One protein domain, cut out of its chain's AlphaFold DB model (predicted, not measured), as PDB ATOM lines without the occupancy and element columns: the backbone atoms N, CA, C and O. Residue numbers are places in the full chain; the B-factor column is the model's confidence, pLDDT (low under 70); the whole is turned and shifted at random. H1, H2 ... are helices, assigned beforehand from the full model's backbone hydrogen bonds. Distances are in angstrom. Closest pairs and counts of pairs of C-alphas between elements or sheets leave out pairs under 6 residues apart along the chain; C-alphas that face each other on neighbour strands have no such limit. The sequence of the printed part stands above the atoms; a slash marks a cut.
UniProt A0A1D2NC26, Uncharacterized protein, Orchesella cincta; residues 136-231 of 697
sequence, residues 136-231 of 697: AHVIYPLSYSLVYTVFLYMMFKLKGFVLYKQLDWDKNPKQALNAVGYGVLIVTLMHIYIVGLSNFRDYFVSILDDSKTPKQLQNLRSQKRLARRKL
ATOM      1  N   ALA A 136      49.279  31.887   4.057       66.00
ATOM      2  CA  ALA A 136      48.210  31.886   5.057       66.00
ATOM      3  C   ALA A 136      48.169  33.116   5.996       66.00
ATOM      4  O   ALA A 136      47.097  33.668   6.202       66.00
ATOM      5  N   HIS A 137      49.297  33.602   6.524       70.62
ATOM      6  CA  HIS A 137      49.357  34.778   7.412       70.62
ATOM      7  C   HIS A 137      49.019  36.101   6.701       70.62
ATOM      8  O   HIS A 137      48.812  37.114   7.355       70.62
ATOM      9  N   VAL A 138      48.926  36.091   5.369       70.06
ATOM     10  CA  VAL A 138      48.467  37.220   4.548       70.06
ATOM     11  C   VAL A 138      47.059  36.950   4.011       70.06
ATOM     12  O   VAL A 138      46.187  37.810   4.101       70.06
ATOM     13  N   ILE A 139      46.803  35.728   3.527       76.06
ATOM     14  CA  ILE A 139      45.494  35.284   3.027       76.06
ATOM     15  C   ILE A 139      44.426  35.306   4.125       76.06
ATOM     16  O   ILE A 139      43.308  35.742   3.857       76.06
ATOM     17  N   TYR A 140      44.727  34.876   5.354       78.44
ATOM     18  CA  TYR A 140      43.743  34.886   6.438       78.44
ATOM     19  C   TYR A 140      43.335  36.322   6.816       78.44
ATOM     20  O   TYR A 140      42.139  36.597   6.714       78.44
ATOM     21  N   PRO A 141      44.239  37.286   7.100       78.56
ATOM     22  CA  PRO A 141      43.838  38.682   7.283       78.56
ATOM     23  C   PRO A 141      43.124  39.303   6.073       78.56
ATOM     24  O   PRO A 141      42.148  40.024   6.274       78.56
ATOM     25  N   LEU A 142      43.538  39.011   4.830       77.75
ATOM     26  CA  LEU A 142      42.848  39.501   3.623       77.75
ATOM     27  C   LEU A 142      41.420  38.963   3.511       77.75
ATOM     28  O   LEU A 142      40.479  39.736   3.349       77.75
ATOM     29  N   SER A 143      41.250  37.645   3.611       80.81
ATOM     30  CA  SER A 143      39.948  36.979   3.522       80.81
ATOM     31  C   SER A 143      39.027  37.363   4.682       80.81
ATOM     32  O   SER A 143      37.856  37.646   4.447       80.81
ATOM     33  N   TYR A 144      39.555  37.477   5.904       82.88
ATOM     34  CA  TYR A 144      38.809  37.946   7.068       82.88
ATOM     35  C   TYR A 144      38.365  39.398   6.883       82.88
ATOM     36  O   TYR A 144      37.183  39.694   7.036       82.88
ATOM     37  N   SER A 145      39.263  40.294   6.462       81.19
ATOM     38  CA  SER A 145      38.939  41.705   6.197       81.19
ATOM     39  C   SER A 145      37.926  41.862   5.060       81.19
ATOM     40  O   SER A 145      37.013  42.682   5.161       81.19
ATOM     41  N   LEU A 146      38.032  41.051   4.004       83.94
ATOM     42  CA  LEU A 146      37.080  41.017   2.893       83.94
ATOM     43  C   LEU A 146      35.696  40.541   3.358       83.94
ATOM     44  O   LEU A 146      34.704  41.230   3.126       83.94
ATOM     45  N   VAL A 147      35.623  39.404   4.058       88.62
ATOM     46  CA  VAL A 147      34.372  38.849   4.605       88.62
ATOM     47  C   VAL A 147      33.744  39.808   5.618       88.62
ATOM     48  O   VAL A 147      32.539  40.038   5.564       88.62
ATOM     49  N   TYR A 148      34.544  40.431   6.484       87.12
ATOM     50  CA  TYR A 148      34.089  41.424   7.458       87.12
ATOM     51  C   TYR A 148      33.560  42.700   6.780       87.12
ATOM     52  O   TYR A 148      32.513  43.214   7.171       87.12
ATOM     53  N   THR A 149      34.205  43.165   5.706       84.81
ATOM     54  CA  THR A 149      33.736  44.312   4.902       84.81
ATOM     55  C   THR A 149      32.419  43.999   4.184       84.81
ATOM     56  O   THR A 149      31.489  44.808   4.209       84.81
ATOM     57  N   VAL A 150      32.291  42.804   3.596       90.62
ATOM     58  CA  VAL A 150      31.038  42.331   2.978       90.62
ATOM     59  C   VAL A 150      29.935  42.175   4.029       90.62
ATOM     60  O   VAL A 150      28.799  42.584   3.788       90.62
ATOM     61  N   PHE A 151      30.255  41.656   5.216       90.94
ATOM     62  CA  PHE A 151      29.316  41.538   6.332       90.94
ATOM     63  C   PHE A 151      28.852  42.907   6.847       90.94
ATOM     64  O   PHE A 151      27.655  43.098   7.053       90.94
ATOM     65  N   LEU A 152      29.756  43.885   6.981       88.00
ATOM     66  CA  LEU A 152      29.423  45.276   7.309       88.00
ATOM     67  C   LEU A 152      28.469  45.891   6.277       88.00
ATOM     68  O   LEU A 152      27.465  46.489   6.659       88.00
ATOM     69  N   TYR A 153      28.738  45.707   4.981       88.25
ATOM     70  CA  TYR A 153      27.863  46.186   3.907       88.25
ATOM     71  C   TYR A 153      26.475  45.519   3.943       88.25
ATOM     72  O   TYR A 153      25.451  46.197   3.834       88.25
ATOM     73  N   MET A 154      26.425  44.201   4.165       93.00
ATOM     74  CA  MET A 154      25.180  43.437   4.317       93.00
ATOM     75  C   MET A 154      24.379  43.895   5.544       93.00
ATOM     76  O   MET A 154      23.186  44.163   5.433       93.00
ATOM     77  N   MET A 155      25.022  44.052   6.704       89.38
ATOM     78  CA  MET A 155      24.399  44.564   7.932       89.38
ATOM     79  C   MET A 155      23.865  45.988   7.757       89.38
ATOM     80  O   MET A 155      22.743  46.275   8.180       89.38
ATOM     81  N   PHE A 156      24.626  46.853   7.084       89.12
ATOM     82  CA  PHE A 156      24.194  48.200   6.735       89.12
ATOM     83  C   PHE A 156      22.934  48.174   5.855       89.12
ATOM     84  O   PHE A 156      21.943  48.816   6.195       89.12
ATOM     85  N   LYS A 157      22.913  47.376   4.777       91.88
ATOM     86  CA  LYS A 157      21.752  47.295   3.873       91.88
ATOM     87  C   LYS A 157      20.542  46.554   4.447       91.88
ATOM     88  O   LYS A 157      19.424  46.872   4.058       91.88
ATOM     89  N   LEU A 158      20.733  45.621   5.382       95.06
ATOM     90  CA  LEU A 158      19.638  44.883   6.027       95.06
ATOM     91  C   LEU A 158      19.017  45.617   7.223       95.06
ATOM     92  O   LEU A 158      17.827  45.449   7.473       95.06
ATOM     93  N   LYS A 159      19.800  46.396   7.984       91.00
ATOM     94  CA  LYS A 159      19.334  47.033   9.233       91.00
ATOM     95  C   LYS A 159      19.348  48.565   9.216       91.00
ATOM     96  O   LYS A 159      18.833  49.170  10.149       91.00
ATOM     97  N   GLY A 160      19.979  49.203   8.229       88.88
ATOM     98  CA  GLY A 160      20.225  50.652   8.216       88.88
ATOM     99  C   GLY A 160      21.243  51.134   9.262       88.88
ATOM    100  O   GLY A 160      21.476  52.335   9.388       88.88
ATOM    101  N   PHE A 161      21.857  50.221  10.023       87.00
ATOM    102  CA  PHE A 161      22.816  50.552  11.074       87.00
ATOM    103  C   PHE A 161      24.219  50.762  10.500       87.00
ATOM    104  O   PHE A 161      24.849  49.841   9.980       87.00
ATOM    105  N   VAL A 162      24.720  51.986  10.647       88.25
ATOM    106  CA  VAL A 162      26.100  52.375  10.342       88.25
ATOM    107  C   VAL A 162      26.978  52.027  11.546       88.25
ATOM    108  O   VAL A 162      26.931  52.726  12.556       88.25
ATOM    109  N   LEU A 163      27.772  50.954  11.454       87.81
ATOM    110  CA  LEU A 163      28.686  50.553  12.538       87.81
ATOM    111  C   LEU A 163      29.849  51.547  12.720       87.81
ATOM    112  O   LEU A 163      30.242  51.849  13.842       87.81
ATOM    113  N   TYR A 164      30.357  52.090  11.610       86.56
ATOM    114  CA  TYR A 164      31.442  53.072  11.565       86.56
ATOM    115  C   TYR A 164      31.021  54.237  10.672       86.56
ATOM    116  O   TYR A 164      30.653  54.009   9.521       86.56
ATOM    117  N   LYS A 165      31.098  55.486  11.155       87.56
ATOM    118  CA  LYS A 165      30.665  56.679  10.390       87.56
ATOM    119  C   LYS A 165      31.408  56.840   9.055       87.56
ATOM    120  O   LYS A 165      30.847  57.366   8.103       87.56
ATOM    121  N   GLN A 166      32.649  56.361   8.981       86.31
ATOM    122  CA  GLN A 166      33.474  56.338   7.772       86.31
ATOM    123  C   GLN A 166      32.946  55.359   6.705       86.31
ATOM    124  O   GLN A 166      33.215  55.557   5.526       86.31
ATOM    125  N   LEU A 167      32.172  54.338   7.101       88.12
ATOM    126  CA  LEU A 167      31.488  53.382   6.219       88.12
ATOM    127  C   LEU A 167      29.971  53.660   6.132       88.12
ATOM    128  O   LEU A 167      29.168  52.750   5.921       88.12
ATOM    129  N   ASP A 168      29.556  54.923   6.273       92.25
ATOM    130  CA  ASP A 168      28.202  55.362   5.921       92.25
ATOM    131  C   ASP A 168      28.063  55.429   4.389       92.25
ATOM    132  O   ASP A 168      28.239  56.480   3.767       92.25
ATOM    133  N   TRP A 169      27.802  54.272   3.773       88.44
ATOM    134  CA  TRP A 169      27.755  54.115   2.315       88.44
ATOM    135  C   TRP A 169      26.674  54.962   1.630       88.44
ATOM    136  O   TRP A 169      26.828  55.257   0.448       88.44
ATOM    137  N   ASP A 170      25.612  55.365   2.339       93.12
ATOM    138  CA  ASP A 170      24.523  56.152   1.742       93.12
ATOM    139  C   ASP A 170      24.721  57.666   1.910       93.12
ATOM    140  O   ASP A 170      24.317  58.418   1.024       93.12
ATOM    141  N   LYS A 171      25.381  58.142   2.982       94.81
ATOM    142  CA  LYS A 171      25.751  59.570   3.097       94.81
ATOM    143  C   LYS A 171      27.063  59.901   2.391       94.81
ATOM    144  O   LYS A 171      27.127  60.878   1.654       94.81
ATOM    145  N   ASN A 172      28.104  59.097   2.614       94.25
ATOM    146  CA  ASN A 172      29.468  59.369   2.161       94.25
ATOM    147  C   ASN A 172      30.074  58.170   1.395       94.25
ATOM    148  O   ASN A 172      31.150  57.693   1.769       94.25
ATOM    149  N   PRO A 173      29.471  57.710   0.277       91.81
ATOM    150  CA  PRO A 173      29.982  56.572  -0.501       91.81
ATOM    151  C   PRO A 173      31.447  56.738  -0.929       91.81
ATOM    152  O   PRO A 173      32.187  55.759  -0.971       91.81
ATOM    153  N   LYS A 174      31.901  57.975  -1.185       93.69
ATOM    154  CA  LYS A 174      33.313  58.273  -1.483       93.69
ATOM    155  C   LYS A 174      34.241  58.024  -0.287       93.69
ATOM    156  O   LYS A 174      35.335  57.515  -0.484       93.69
ATOM    157  N   GLN A 175      33.827  58.347   0.943       93.31
ATOM    158  CA  GLN A 175      34.643  58.071   2.134       93.31
ATOM    159  C   GLN A 175      34.671  56.573   2.449       93.31
ATOM    160  O   GLN A 175      35.740  56.050   2.741       93.31
ATOM    161  N   ALA A 176      33.538  55.880   2.305       89.19
ATOM    162  CA  ALA A 176      33.459  54.435   2.502       89.19
ATOM    163  C   ALA A 176      34.317  53.666   1.479       89.19
ATOM    164  O   ALA A 176      35.103  52.798   1.856       89.19
ATOM    165  N   LEU A 177      34.245  54.047   0.196       90.62
ATOM    166  CA  LEU A 177      35.093  53.488  -0.858       90.62
ATOM    167  C   LEU A 177      36.581  53.781  -0.609       90.62
ATOM    168  O   LEU A 177      37.399  52.870  -0.719       90.62
ATOM    169  N   ASN A 178      36.930  55.011  -0.215       92.94
ATOM    170  CA  ASN A 178      38.307  55.363   0.135       92.94
ATOM    171  C   ASN A 178      38.807  54.561   1.346       92.94
ATOM    172  O   ASN A 178      39.931  54.079   1.315       92.94
ATOM    173  N   ALA A 179      37.994  54.375   2.392       89.44
ATOM    174  CA  ALA A 179      38.369  53.601   3.577       89.44
ATOM    175  C   ALA A 179      38.660  52.128   3.236       89.44
ATOM    176  O   ALA A 179      39.669  51.585   3.682       89.44
ATOM    177  N   VAL A 180      37.833  51.504   2.389       88.44
ATOM    178  CA  VAL A 180      38.088  50.144   1.881       88.44
ATOM    179  C   VAL A 180      39.330  50.112   0.981       88.44
ATOM    180  O   VAL A 180      40.161  49.217   1.128       88.44
ATOM    181  N   GLY A 181      39.512  51.105   0.106       90.50
ATOM    182  CA  GLY A 181      40.694  51.231  -0.753       90.50
ATOM    183  C   GLY A 181      42.000  51.376   0.034       90.50
ATOM    184  O   GLY A 181      42.966  50.672  -0.252       90.50
ATOM    185  N   TYR A 182      42.018  52.219   1.073       91.56
ATOM    186  CA  TYR A 182      43.147  52.335   1.999       91.56
ATOM    187  C   TYR A 182      43.381  51.039   2.777       91.56
ATOM    188  O   TYR A 182      44.531  50.641   2.926       91.56
ATOM    189  N   GLY A 183      42.326  50.345   3.220       87.00
ATOM    190  CA  GLY A 183      42.450  49.038   3.871       87.00
ATOM    191  C   GLY A 183      43.151  48.005   2.983       87.00
ATOM    192  O   GLY A 183      44.123  47.386   3.411       87.00
ATOM    193  N   VAL A 184      42.719  47.870   1.724       86.06
ATOM    194  CA  VAL A 184      43.370  46.984   0.743       86.06
ATOM    195  C   VAL A 184      44.821  47.410   0.502       86.06
ATOM    196  O   VAL A 184      45.716  46.576   0.613       86.06
ATOM    197  N   LEU A 185      45.074  48.701   0.256       89.12
ATOM    198  CA  LEU A 185      46.420  49.232   0.017       89.12
ATOM    199  C   LEU A 185      47.374  48.962   1.192       89.12
ATOM    200  O   LEU A 185      48.494  48.509   0.973       89.12
ATOM    201  N   ILE A 186      46.935  49.197   2.432       87.25
ATOM    202  CA  ILE A 186      47.733  48.955   3.642       87.25
ATOM    203  C   ILE A 186      48.079  47.470   3.771       87.25
ATOM    204  O   ILE A 186      49.234  47.142   4.036       87.25
ATOM    205  N   VAL A 187      47.129  46.559   3.535       82.44
ATOM    206  CA  VAL A 187      47.404  45.115   3.623       82.44
ATOM    207  C   VAL A 187      48.304  44.637   2.473       82.44
ATOM    208  O   VAL A 187      49.184  43.810   2.703       82.44
ATOM    209  N   THR A 188      48.184  45.198   1.265       83.19
ATOM    210  CA  THR A 188      49.129  44.937   0.163       83.19
ATOM    211  C   THR A 188      50.540  45.434   0.492       83.19
ATOM    212  O   THR A 188      51.503  44.694   0.295       83.19
ATOM    213  N   LEU A 189      50.685  46.640   1.050       87.75
ATOM    214  CA  LEU A 189      51.983  47.174   1.479       87.75
ATOM    215  C   LEU A 189      52.595  46.340   2.615       87.75
ATOM    216  O   LEU A 189      53.782  46.027   2.564       87.75
ATOM    217  N   MET A 190      51.791  45.904   3.590       83.25
ATOM    218  CA  MET A 190      52.238  45.000   4.656       83.25
ATOM    219  C   MET A 190      52.640  43.619   4.123       83.25
ATOM    220  O   MET A 190      53.623  43.052   4.593       83.25
ATOM    221  N   HIS A 191      51.956  43.093   3.102       82.12
ATOM    222  CA  HIS A 191      52.378  41.860   2.437       82.12
ATOM    223  C   HIS A 191      53.747  42.015   1.762       82.12
ATOM    224  O   HIS A 191      54.628  41.184   1.989       82.12
ATOM    225  N   ILE A 192      53.940  43.085   0.982       86.75
ATOM    226  CA  ILE A 192      55.217  43.400   0.322       86.75
ATOM    227  C   ILE A 192      56.326  43.573   1.367       86.75
ATOM    228  O   ILE A 192      57.416  43.032   1.192       86.75
ATOM    229  N   TYR A 193      56.042  44.254   2.479       85.38
ATOM    230  CA  TYR A 193      56.978  44.444   3.585       85.38
ATOM    231  C   TYR A 193      57.377  43.119   4.255       85.38
ATOM    232  O   TYR A 193      58.566  42.845   4.399       85.38
ATOM    233  N   ILE A 194      56.416  42.254   4.599       81.81
ATOM    234  CA  ILE A 194      56.677  40.947   5.228       81.81
ATOM    235  C   ILE A 194      57.446  40.009   4.285       81.81
ATOM    236  O   ILE A 194      58.403  39.356   4.707       81.81
ATOM    237  N   VAL A 195      57.076  39.955   2.999       81.69
ATOM    238  CA  VAL A 195      57.813  39.168   1.995       81.69
ATOM    239  C   VAL A 195      59.223  39.726   1.817       81.69
ATOM    240  O   VAL A 195      60.182  38.956   1.853       81.69
ATOM    241  N   GLY A 196      59.359  41.050   1.719       87.44
ATOM    242  CA  GLY A 196      60.636  41.754   1.657       87.44
ATOM    243  C   GLY A 196      61.544  41.426   2.841       87.44
ATOM    244  O   GLY A 196      62.680  41.017   2.621       87.44
ATOM    245  N   LEU A 197      61.036  41.496   4.078       84.94
ATOM    246  CA  LEU A 197      61.762  41.080   5.283       84.94
ATOM    247  C   LEU A 197      62.170  39.602   5.235       84.94
ATOM    248  O   LEU A 197      63.307  39.282   5.571       84.94
ATOM    249  N   SER A 198      61.288  38.700   4.792       81.06
ATOM    250  CA  SER A 198      61.607  37.267   4.710       81.06
ATOM    251  C   SER A 198      62.715  36.966   3.690       81.06
ATOM    252  O   SER A 198      63.634  36.202   3.991       81.06
ATOM    253  N   ASN A 199      62.690  37.640   2.535       84.00
ATOM    254  CA  ASN A 199      63.714  37.542   1.495       84.00
ATOM    255  C   ASN A 199      65.032  38.185   1.951       84.00
ATOM    256  O   ASN A 199      66.096  37.605   1.759       84.00
ATOM    257  N   PHE A 200      64.968  39.353   2.596       86.69
ATOM    258  CA  PHE A 200      66.122  40.063   3.151       86.69
ATOM    259  C   PHE A 200      66.808  39.260   4.262       86.69
ATOM    260  O   PHE A 200      68.032  39.169   4.287       86.69
ATOM    261  N   ARG A 201      66.031  38.615   5.140       85.00
ATOM    262  CA  ARG A 201      66.532  37.698   6.169       85.00
ATOM    263  C   ARG A 201      67.187  36.466   5.550       85.00
ATOM    264  O   ARG A 201      68.294  36.119   5.944       85.00
ATOM    265  N   ASP A 202      66.539  35.806   4.589       81.62
ATOM    266  CA  ASP A 202      67.124  34.638   3.917       81.62
ATOM    267  C   ASP A 202      68.392  35.012   3.112       81.62
ATOM    268  O   ASP A 202      69.345  34.232   3.089       81.62
ATOM    269  N   TYR A 203      68.455  36.224   2.546       86.44
ATOM    270  CA  TYR A 203      69.659  36.803   1.937       86.44
ATOM    271  C   TYR A 203      70.770  37.050   2.970       86.44
ATOM    272  O   TYR A 203      71.892  36.590   2.769       86.44
ATOM    273  N   PHE A 204      70.462  37.678   4.112       88.06
ATOM    274  CA  PHE A 204      71.414  37.871   5.214       88.06
ATOM    275  C   PHE A 204      71.952  36.546   5.762       88.06
ATOM    276  O   PHE A 204      73.154  36.415   5.973       88.06
ATOM    277  N   VAL A 205      71.093  35.535   5.928       84.75
ATOM    278  CA  VAL A 205      71.524  34.180   6.300       84.75
ATOM    279  C   VAL A 205      72.472  33.606   5.246       84.75
ATOM    280  O   VAL A 205      73.487  33.043   5.622       84.75
ATOM    281  N   SER A 206      72.224  33.815   3.947       84.19
ATOM    282  CA  SER A 206      73.139  33.362   2.882       84.19
ATOM    283  C   SER A 206      74.445  34.160   2.741       84.19
ATOM    284  O   SER A 206      75.339  33.712   2.034       84.19
ATOM    285  N   ILE A 207      74.564  35.320   3.398       89.00
ATOM    286  CA  ILE A 207      75.834  36.052   3.559       89.00
ATOM    287  C   ILE A 207      76.601  35.536   4.784       89.00
ATOM    288  O   ILE A 207      77.823  35.501   4.772       89.00
ATOM    289  N   LEU A 208      75.895  35.146   5.850       89.62
ATOM    290  CA  LEU A 208      76.506  34.626   7.078       89.62
ATOM    291  C   LEU A 208      76.918  33.146   6.947       89.62
ATOM    292  O   LEU A 208      77.935  32.743   7.507       89.62
ATOM    293  N   ASP A 209      76.174  32.346   6.179       87.38
ATOM    294  CA  ASP A 209      76.570  31.006   5.729       87.38
ATOM    295  C   ASP A 209      77.567  31.104   4.547       87.38
ATOM    296  O   ASP A 209      77.280  30.637   3.444       87.38
ATOM    297  N   ASP A 210      78.782  31.624   4.791       80.06
ATOM    298  CA  ASP A 210      79.927  31.656   3.838       80.06
ATOM    299  C   ASP A 210      80.140  30.315   3.088       80.06
ATOM    300  O   ASP A 210      80.703  30.258   1.997       80.06
ATOM    301  N   SER A 211      79.697  29.205   3.690       74.31
ATOM    302  CA  SER A 211      79.810  27.848   3.149       74.31
ATOM    303  C   SER A 211      78.829  27.488   2.022       74.31
ATOM    304  O   SER A 211      79.044  26.469   1.361       74.31
ATOM    305  N   LYS A 212      77.719  28.225   1.825       69.44
ATOM    306  CA  LYS A 212      76.597  27.789   0.965       69.44
ATOM    307  C   LYS A 212      75.949  28.944   0.215       69.44
ATOM    308  O   LYS A 212      75.304  29.807   0.801       69.44
ATOM    309  N   THR A 213      75.985  28.876  -1.115       77.75
ATOM    310  CA  THR A 213      75.277  29.849  -1.961       77.75
ATOM    311  C   THR A 213      73.764  29.847  -1.675       77.75
ATOM    312  O   THR A 213      73.187  28.781  -1.416       77.75
ATOM    313  N   PRO A 214      73.059  30.993  -1.791       71.94
ATOM    314  CA  PRO A 214      71.617  31.063  -1.528       71.94
ATOM    315  C   PRO A 214      70.795  30.064  -2.358       71.94
ATOM    316  O   PRO A 214      69.835  29.486  -1.850       71.94
ATOM    317  N   LYS A 215      71.214  29.776  -3.603       76.50
ATOM    318  CA  LYS A 215      70.596  28.747  -4.460       76.50
ATOM    319  C   LYS A 215      70.715  27.339  -3.858       76.50
ATOM    320  O   LYS A 215      69.732  26.602  -3.839       76.50
ATOM    321  N   GLN A 216      71.878  26.967  -3.317       78.19
ATOM    322  CA  GLN A 216      72.051  25.688  -2.613       78.19
ATOM    323  C   GLN A 216      71.200  25.631  -1.340       78.19
ATOM    324  O   GLN A 216      70.555  24.614  -1.090       78.19
ATOM    325  N   LEU A 217      71.130  26.719  -0.564       74.81
ATOM    326  CA  LEU A 217      70.303  26.769   0.645       74.81
ATOM    327  C   LEU A 217      68.804  26.638   0.316       74.81
ATOM    328  O   LEU A 217      68.076  25.933   1.014       74.81
ATOM    329  N   GLN A 218      68.343  27.258  -0.776       77.50
ATOM    330  CA  GLN A 218      66.974  27.135  -1.281       77.50
ATOM    331  C   GLN A 218      66.663  25.710  -1.771       77.50
ATOM    332  O   GLN A 218      65.618  25.166  -1.405       77.50
ATOM    333  N   ASN A 219      67.575  25.080  -2.518       79.94
ATOM    334  CA  ASN A 219      67.436  23.696  -2.987       79.94
ATOM    335  C   ASN A 219      67.424  22.691  -1.826       79.94
ATOM    336  O   ASN A 219      66.585  21.796  -1.780       79.94
ATOM    337  N   LEU A 220      68.289  22.872  -0.826       80.56
ATOM    338  CA  LEU A 220      68.329  22.005   0.351       80.56
ATOM    339  C   LEU A 220      67.078  22.201   1.228       80.56
ATOM    340  O   LEU A 220      66.526  21.237   1.761       80.56
ATOM    341  N   ARG A 221      66.543  23.430   1.310       80.06
ATOM    342  CA  ARG A 221      65.234  23.714   1.929       80.06
ATOM    343  C   ARG A 221      64.062  23.109   1.141       80.06
ATOM    344  O   ARG A 221      63.093  22.698   1.779       80.06
ATOM    345  N   SER A 222      64.100  23.042  -0.194       77.62
ATOM    346  CA  SER A 222      63.021  22.445  -1.002       77.62
ATOM    347  C   SER A 222      63.059  20.913  -0.969       77.62
ATOM    348  O   SER A 222      62.032  20.303  -0.668       77.62
ATOM    349  N   GLN A 223      64.233  20.290  -1.113       77.56
ATOM    350  CA  GLN A 223      64.440  18.852  -0.885       77.56
ATOM    351  C   GLN A 223      63.977  18.438   0.520       77.56
ATOM    352  O   GLN A 223      63.168  17.523   0.659       77.56
ATOM    353  N   LYS A 224      64.366  19.176   1.572       79.56
ATOM    354  CA  LYS A 224      63.932  18.893   2.953       79.56
ATOM    355  C   LYS A 224      62.419  19.079   3.174       79.56
ATOM    356  O   LYS A 224      61.877  18.500   4.111       79.56
ATOM    357  N   ARG A 225      61.709  19.833   2.318       78.25
ATOM    358  CA  ARG A 225      60.228  19.885   2.296       78.25
ATOM    359  C   ARG A 225      59.609  18.704   1.542       78.25
ATOM    360  O   ARG A 225      58.567  18.224   1.975       78.25
ATOM    361  N   LEU A 226      60.222  18.241   0.452       76.44
ATOM    362  CA  LEU A 226      59.759  17.077  -0.317       76.44
ATOM    363  C   LEU A 226      59.928  15.778   0.485       76.44
ATOM    364  O   LEU A 226      58.957  15.045   0.658       76.44
ATOM    365  N   ALA A 227      61.096  15.576   1.100       75.62
ATOM    366  CA  ALA A 227      61.359  14.471   2.022       75.62
ATOM    367  C   ALA A 227      60.372  14.450   3.206       75.62
ATOM    368  O   ALA A 227      59.775  13.420   3.510       75.62
ATOM    369  N   ARG A 228      60.097  15.610   3.826       76.00
ATOM    370  CA  ARG A 228      59.088  15.733   4.902       76.00
ATOM    371  C   ARG A 228      57.659  15.394   4.466       76.00
ATOM    372  O   ARG A 228      56.847  15.055   5.319       76.00
ATOM    373  N   ARG A 229      57.340  15.468   3.170       76.62
ATOM    374  CA  ARG A 229      56.042  15.043   2.617       76.62
ATOM    375  C   ARG A 229      55.964  13.539   2.327       76.62
ATOM    376  O   ARG A 229      54.943  13.108   1.811       76.62
ATOM    377  N   LYS A 230      57.016  12.765   2.635       71.81
ATOM    378  CA  LYS A 230      57.193  11.350   2.249       71.81
ATOM    379  C   LYS A 230      57.184  11.084   0.736       71.81
ATOM    380  O   LYS A 230      57.156   9.940   0.325       71.81
ATOM    381  N   LEU A 231      57.298  12.122  -0.096       65.12
ATOM    382  CA  LEU A 231      57.348  11.995  -1.562       65.12
ATOM    383  C   LEU A 231      58.722  11.532  -2.082       65.12
ATOM    384  O   LEU A 231      58.968  11.567  -3.284       65.12
TER     385      LEU A 231
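This is residues 136 to 231 of the 697 residues of an uncharacterized protein of Orchesella cincta (UniProt A0A1D2NC26). One long straight helix, H2, makes the longest axis, with the shorter H1 folded back beside its earlier part and H3 turning off from its last end at nearly a right angle, like the foot of an L. H1 and H3 lie toward the same side of H2 but stay apart, and the looping link of residues 160 to 172 joins H1 to H2 at the end far from H3. The last residues of H3 stick out, with residues 224 to 230 standing free. The printed part has 96 residues with three named helices in the order H1, H2, H3 and no named strand, and its class is all helix. It is extended, with a radius of gyration of the C-alphas of 21.4 A and spans of 63 by 31 by 14 A.

H1, residues 136 to 159, and H2, residues 173 to 208, form a helical hairpin. They only just touch, with 3 pairs of C-alphas within 8 A; the closest C-alphas are those of Val 138 and His 191, 6.4 A apart. Their lines stand at a shallow tilt of 8 degrees, and they run opposite ways. H1 touches with residues 138 to 149 alone, and H2 with residues 180 to 191 alone. H2 also touches H3, residues 214 to 228, with residues 202 to 206 of H2 and 214 to 217 of H3 alone. Their closest C-alphas are those of Ser 206 and Pro 214, 5.2 A apart, and their lines are about perpendicular at 79 degrees. H1 and H3 are apart. Every O i to N i+4 pair is within hydrogen-bond range in H2 and H3; in H1, 19 of 20 are.

H1 begins at C-alpha 136 at (48.210, 31.886, 5.057) and measures 32.9 A from first to last C-alpha, over 24 residues. H2, the longest helix with 36 residues, begins at C-alpha 173 at (29.982, 56.572, -0.501) and measures 52.0 A. H3 has 15 residues, measures 20.8 A and ends at C-alpha 228 at (59.088, 15.733, 4.902).

The two C-alphas farthest apart are those of Gly 160 and Ser 211, 64.0 A. The printed part has no cut. The link from H1 to H2, 13 residues, is long, and its C-alphas lie 22 to 31 A from the mean of the C-alphas. The link from H2 to H3, 5 residues, is tight. Residues 196 to 201 of H2 stand free. The mean pLDDT of the printed part is 84.0, and residues 136, 212 and 231 are under 70.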